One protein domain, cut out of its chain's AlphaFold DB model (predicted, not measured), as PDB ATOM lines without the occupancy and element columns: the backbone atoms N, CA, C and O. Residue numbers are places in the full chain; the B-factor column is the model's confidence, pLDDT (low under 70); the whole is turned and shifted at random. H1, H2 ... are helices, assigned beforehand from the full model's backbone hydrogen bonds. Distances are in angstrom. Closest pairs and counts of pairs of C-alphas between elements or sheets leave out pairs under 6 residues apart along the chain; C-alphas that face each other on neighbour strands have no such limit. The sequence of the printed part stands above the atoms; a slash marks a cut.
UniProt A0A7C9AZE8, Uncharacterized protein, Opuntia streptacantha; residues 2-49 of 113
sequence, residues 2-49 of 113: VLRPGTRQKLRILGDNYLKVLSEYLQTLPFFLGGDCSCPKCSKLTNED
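What this domain is: This is residues 2 to 49 of the 113 residues of an uncharacterized protein of Opuntia streptacantha (UniProt A0A7C9AZE8). Three short helices are strung along an open arch, with H1 at one end, H2 near its top and H3 at the other end; no helix touches another. H1 sticks out, and a looping stretch, residues 26 to 39, leads from H2 to H3. The 48 printed residues are all helix by class, though under half are in named elements. The whole is only just loose, close to extended, with a radius of gyration of the C-alphas of 14.3 A and spans of 40 by 21 by 18 A.

How they stand to each other: Start at H1, residues 5 to 10: residues 4 to 10 stand free. H1 is apart from H2, residues 18 to 25, and from H3, residues 40 to 46; H2 and H3 are apart too. In H2 and H3 every O i to N i+4 pair is within hydrogen-bond range; in H1, 1 of 2.

Where its parts are: Find C-alpha 5 at (251.131, 171.190, 167.164); H1 runs 9.2 A from there. H2 runs 10.9 A, and H3 10.1 A to C-alpha 46 at (243.848, 195.938, 194.403).

The domain as a whole: The farthest C-alphas, Pro 5 and Asn 47, are 40.5 A apart. The printed part has no cut; the H2 to H3 link is long. Residues 40 to 49 have pLDDT under 70.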
ATOM      1  N   VAL A   2     259.392 171.356 173.030       78.38
ATOM      2  CA  VAL A   2     258.574 171.154 171.823       78.38
ATOM      3  C   VAL A   2     257.103 171.188 172.232       78.38
ATOM      4  O   VAL A   2     256.585 170.233 172.800       78.38
ATOM      5  N   LEU A   3     256.431 172.310 171.964       82.31
ATOM      6  CA  LEU A   3     254.980 172.428 172.130       82.31
ATOM      7  C   LEU A   3     254.266 171.506 171.137       82.31
ATOM      8  O   LEU A   3     254.688 171.410 169.978       82.31
ATOM      9  N   ARG A   4     253.164 170.882 171.573       87.06
ATOM     10  CA  ARG A   4     252.295 170.083 170.698       87.06
ATOM     11  C   ARG A   4     251.744 170.956 169.553       87.06
ATOM     12  O   ARG A   4     251.475 172.137 169.784       87.06
ATOM     13  N   PRO A   5     251.533 170.408 168.341       81.62
ATOM     14  CA  PRO A   5     251.131 171.190 167.164       81.62
ATOM     15  C   PRO A   5     249.862 172.025 167.381       81.62
ATOM     16  O   PRO A   5     249.833 173.203 167.039       81.62
ATOM     17  N   GLY A   6     248.847 171.453 168.041       86.75
ATOM     18  CA  GLY A   6     247.612 172.171 168.372       86.75
ATOM     19  C   GLY A   6     247.813 173.327 169.360       86.75
ATOM     20  O   GLY A   6     247.115 174.332 169.281       86.75
ATOM     21  N   THR A   7     248.800 173.233 170.256       87.00
ATOM     22  CA  THR A   7     249.155 174.327 171.173       87.00
ATOM     23  C   THR A   7     249.868 175.450 170.428       87.00
ATOM     24  O   THR A   7     249.591 176.617 170.683       87.00
ATOM     25  N   ARG A   8     250.728 175.121 169.453       83.62
ATOM     26  CA  ARG A   8     251.441 176.126 168.643       83.62
ATOM     27  C   ARG A   8     250.498 177.011 167.831       83.62
ATOM     28  O   ARG A   8     250.779 178.187 167.676       83.62
ATOM     29  N   GLN A   9     249.382 176.467 167.345       84.38
ATOM     30  CA  GLN A   9     248.396 177.248 166.588       84.38
ATOM     31  C   GLN A   9     247.602 178.237 167.454       84.38
ATOM     32  O   GLN A   9     247.076 179.215 166.932       84.38
ATOM     33  N   LYS A  10     247.505 177.995 168.766       85.75
ATOM     34  CA  LYS A  10     246.744 178.844 169.698       85.75
ATOM     35  C   LYS A  10     247.613 179.853 170.446       85.75
ATOM     36  O   LYS A  10     247.091 180.814 170.997       85.75
ATOM     37  N   LEU A  11     248.921 179.621 170.498       88.00
ATOM     38  CA  LEU A  11     249.842 180.416 171.295       88.00
ATOM     39  C   LEU A  11     250.330 181.617 170.480       88.00
ATOM     40  O   LEU A  11     250.912 181.456 169.409       88.00
ATOM     41  N   ARG A  12     250.100 182.821 171.002       84.94
ATOM     42  CA  ARG A  12     250.649 184.072 170.471       84.94
ATOM     43  C   ARG A  12     251.491 184.727 171.556       84.94
ATOM     44  O   ARG A  12     251.018 184.889 172.675       84.94
ATOM     45  N   ILE A  13     252.731 185.067 171.226       87.38
ATOM     46  CA  ILE A  13     253.645 185.777 172.123       87.38
ATOM     47  C   ILE A  13     253.570 187.251 171.736       87.38
ATOM     48  O   ILE A  13     253.866 187.595 170.594       87.38
ATOM     49  N   LEU A  14     253.111 188.090 172.660       88.12
ATOM     50  CA  LEU A  14     252.997 189.532 172.465       88.12
ATOM     51  C   LEU A  14     254.043 190.240 173.321       88.12
ATOM     52  O   LEU A  14     254.331 189.794 174.429       88.12
ATOM     53  N   GLY A  15     254.614 191.316 172.780       87.44
ATOM     54  CA  GLY A  15     255.528 192.203 173.498       87.44
ATOM     55  C   GLY A  15     254.783 193.413 174.053       87.44
ATOM     56  O   GLY A  15     253.626 193.310 174.450       87.44
ATOM     57  N   ASP A  16     255.414 194.581 174.006       90.31
ATOM     58  CA  ASP A  16     254.899 195.825 174.604       90.31
ATOM     59  C   ASP A  16     253.537 196.280 174.046       90.31
ATOM     60  O   ASP A  16     252.795 197.018 174.687       90.31
ATOM     61  N   ASN A  17     253.158 195.800 172.861       87.19
ATOM     62  CA  ASN A  17     251.861 196.063 172.240       87.19
ATOM     63  C   ASN A  17     250.727 195.144 172.739       87.19
ATOM     64  O   ASN A  17     249.650 195.129 172.131       87.19
ATOM     65  N   TYR A  18     250.946 194.374 173.811       89.56
ATOM     66  CA  TYR A  18     249.976 193.400 174.314       89.56
ATOM     67  C   TYR A  18     248.620 194.021 174.665       89.56
ATOM     68  O   TYR A  18     247.596 193.432 174.326       89.56
ATOM     69  N   LEU A  19     248.599 195.219 175.263       87.12
ATOM     70  CA  LEU A  19     247.371 195.910 175.679       87.12
ATOM     71  C   LEU A  19     246.402 196.136 174.517       87.12
ATOM     72  O   LEU A  19     245.212 195.861 174.638       87.12
ATOM     73  N   LYS A  20     246.923 196.583 173.369       87.31
ATOM     74  CA  LYS A  20     246.113 196.859 172.179       87.31
ATOM     75  C   LYS A  20     245.432 195.592 171.676       87.31
ATOM     76  O   LYS A  20     244.225 195.572 171.475       87.31
ATOM     77  N   VAL A  21     246.197 194.519 171.521       86.69
ATOM     78  CA  VAL A  21     245.640 193.250 171.049       86.69
ATOM     79  C   VAL A  21     244.659 192.686 172.073       86.69
ATOM     80  O   VAL A  21     243.606 192.179 171.706       86.69
ATOM     81  N   LEU A  22     244.965 192.809 173.363       87.69
ATOM     82  CA  LEU A  22     244.088 192.327 174.420       87.69
ATOM     83  C   LEU A  22     242.747 193.084 174.425       87.69
ATOM     84  O   LEU A  22     241.715 192.440 174.580       87.69
ATOM     85  N   SER A  23     242.747 194.392 174.138       86.06
ATOM     86  CA  SER A  23     241.525 195.204 173.985       86.06
ATOM     87  C   SER A  23     240.665 194.838 172.767       86.06
ATOM     88  O   SER A  23     239.461 195.073 172.767       86.06
ATOM     89  N   GLU A  24     241.252 194.225 171.734       86.69
ATOM     90  CA  GLU A  24     240.498 193.728 170.573       86.69
ATOM     91  C   GLU A  24     239.754 192.419 170.891       86.69
ATOM     92  O   GLU A  24     238.717 192.133 170.294       86.69
ATOM     93  N   TYR A  25     240.274 191.616 171.828       83.00
ATOM     94  CA  TYR A  25     239.693 190.324 172.212       83.00
ATOM     95  C   TYR A  25     238.829 190.385 173.474       83.00
ATOM     96  O   TYR A  25     237.940 189.548 173.647       83.00
ATOM     97  N   LEU A  26     239.101 191.334 174.367       82.56
ATOM     98  CA  LEU A  26     238.422 191.492 175.646       82.56
ATOM     99  C   LEU A  26     237.787 192.877 175.717       82.56
ATOM    100  O   LEU A  26     238.456 193.888 175.546       82.56
ATOM    101  N   GLN A  27     236.494 192.908 176.026       77.50
ATOM    102  CA  GLN A  27     235.720 194.147 176.107       77.50
ATOM    103  C   GLN A  27     236.128 195.028 177.299       77.50
ATOM    104  O   GLN A  27     236.041 196.247 177.218       77.50
ATOM    105  N   THR A  28     236.576 194.414 178.398       77.12
ATOM    106  CA  THR A  28     237.117 195.094 179.581       77.12
ATOM    107  C   THR A  28     238.324 194.315 180.104       77.12
ATOM    108  O   THR A  28     238.299 193.081 180.168       77.12
ATOM    109  N   LEU A  29     239.404 195.021 180.452       80.19
ATOM    110  CA  LEU A  29     240.619 194.414 181.005       80.19
ATOM    111  C   LEU A  29     240.691 194.623 182.507       80.19
ATOM    112  O   LEU A  29     240.310 195.689 183.000       80.19
ATOM    113  N   PRO A  30     241.251 193.649 183.240       78.94
ATOM    114  CA  PRO A  30     241.460 193.846 184.641       78.94
ATOM    115  C   PRO A  30     242.623 194.796 184.952       78.94
ATOM    116  O   PRO A  30     243.566 194.887 184.168       78.94
ATOM    117  N   PHE A  31     242.580 195.465 186.111       75.44
ATOM    118  CA  PHE A  31     243.598 196.446 186.516       75.44
ATOM    119  C   PHE A  31     245.023 195.879 186.501       75.44
ATOM    120  O   PHE A  31     245.935 196.486 185.953       75.44
ATOM    121  N   PHE A  32     245.205 194.645 186.980       75.00
ATOM    122  CA  PHE A  32     246.508 193.967 186.968       75.00
ATOM    123  C   PHE A  32     247.046 193.656 185.556       75.00
ATOM    124  O   PHE A  32     248.225 193.356 185.397       75.00
ATOM    125  N   LEU A  33     246.194 193.704 184.526       83.69
ATOM    126  CA  LEU A  33     246.571 193.574 183.114       83.69
ATOM    127  C   LEU A  33     246.670 194.940 182.413       83.69
ATOM    128  O   LEU A  33     246.854 194.968 181.198       83.69
ATOM    129  N   GLY A  34     246.580 196.048 183.157       77.62
ATOM    130  CA  GLY A  34     246.649 197.422 182.651       77.62
ATOM    131  C   GLY A  34     245.322 197.978 182.123       77.62
ATOM    132  O   GLY A  34     245.338 198.932 181.351       77.62
ATOM    133  N   GLY A  35     244.191 197.370 182.495       81.50
ATOM    134  CA  GLY A  35     242.854 197.910 182.232       81.50
ATOM    135  C   GLY A  35     242.286 198.723 183.394       81.50
ATOM    136  O   GLY A  35     242.938 198.935 184.411       81.50
ATOM    137  N   ASP A  36     241.038 199.146 183.256       76.56
ATOM    138  CA  ASP A  36     240.325 200.033 184.177       76.56
ATOM    139  C   ASP A  36     239.058 199.382 184.767       76.56
ATOM    140  O   ASP A  36     238.112 200.068 185.150       76.56
ATOM    141  N   CYS A  37     239.010 198.044 184.866       80.81
ATOM    142  CA  CYS A  37     237.859 197.379 185.484       80.81
ATOM    143  C   CYS A  37     237.616 197.871 186.928       80.81
ATOM    144  O   CYS A  37     238.446 197.710 187.822       80.81
ATOM    145  N   SER A  38     236.396 198.327 187.199       70.38
ATOM    146  CA  SER A  38     235.937 198.643 188.562       70.38
ATOM    147  C   SER A  38     235.058 197.547 189.169       70.38
ATOM    148  O   SER A  38     234.287 197.787 190.095       70.38
ATOM    149  N   CYS A  39     235.130 196.313 188.659       74.31
ATOM    150  CA  CYS A  39     234.284 195.242 189.180       74.31
ATOM    151  C   CYS A  39     234.716 194.845 190.610       74.31
ATOM    152  O   CYS A  39     235.909 194.886 190.930       74.31
ATOM    153  N   PRO A  40     233.790 194.378 191.470       67.19
ATOM    154  CA  PRO A  40     234.091 194.034 192.865       67.19
ATOM    155  C   PRO A  40     235.154 192.930 193.019       67.19
ATOM    156  O   PRO A  40     235.736 192.762 194.088       67.19
ATOM    157  N   LYS A  41     235.417 192.158 191.954       69.94
ATOM    158  CA  LYS A  41     236.502 191.166 191.910       69.94
ATOM    159  C   LYS A  41     237.866 191.819 191.676       69.94
ATOM    160  O   LYS A  41     238.829 191.438 192.328       69.94
ATOM    161  N   CYS A  42     237.935 192.799 190.775       68.12
ATOM    162  CA  CYS A  42     239.153 193.549 190.492       68.12
ATOM    163  C   CYS A  42     239.555 194.445 191.665       68.12
ATOM    164  O   CYS A  42     240.722 194.464 192.035       68.12
ATOM    165  N   SER A  43     238.589 195.117 192.296       65.25
ATOM    166  CA  SER A  43     238.864 195.984 193.444       65.25
ATOM    167  C   SER A  43     239.367 195.201 194.656       65.25
ATOM    168  O   SER A  43     240.232 195.676 195.384       65.25
ATOM    169  N   LYS A  44     238.884 193.969 194.873       62.50
ATOM    170  CA  LYS A  44     239.388 193.105 195.949       62.50
ATOM    171  C   LYS A  44     240.865 192.729 195.759       62.50
ATOM    172  O   LYS A  44     241.572 192.660 196.755       62.50
ATOM    173  N   LEU A  45     241.316 192.520 194.516       60.66
ATOM    174  CA  LEU A  45     242.728 192.253 194.216       60.66
ATOM    175  C   LEU A  45     243.609 193.486 194.449       60.66
ATOM    176  O   LEU A  45     244.709 193.334 194.964       60.66
ATOM    177  N   THR A  46     243.123 194.687 194.123       54.69
ATOM    178  CA  THR A  46     243.848 195.938 194.403       54.69
ATOM    179  C   THR A  46     244.072 196.123 195.910       54.69
ATOM    180  O   THR A  46     245.185 196.371 196.353       54.69
ATOM    181  N   ASN A  47     243.046 195.851 196.724       51.72
ATOM    182  CA  ASN A  47     243.119 196.002 198.183       51.72
ATOM    183  C   ASN A  47     243.980 194.942 198.906       51.72
ATOM    184  O   ASN A  47     244.219 195.081 200.105       51.72
ATOM    185  N   GLU A  48     244.404 193.865 198.235       53.66
ATOM    186  CA  GLU A  48     245.345 192.889 198.814       53.66
ATOM    187  C   GLU A  48     246.817 193.234 198.510       53.66
ATOM    188  O   GLU A  48     247.699 192.627 199.118       53.66
ATOM    189  N   ASP A  49     247.076 194.235 197.657       45.22
ATOM    190  CA  ASP A  49     248.421 194.754 197.341       45.22
ATOM    191  C   ASP A  49     248.685 196.158 197.934       45.22
ATOM    192  O   ASP A  49     249.822 196.625 198.004       45.22
TER     193      ASP A  49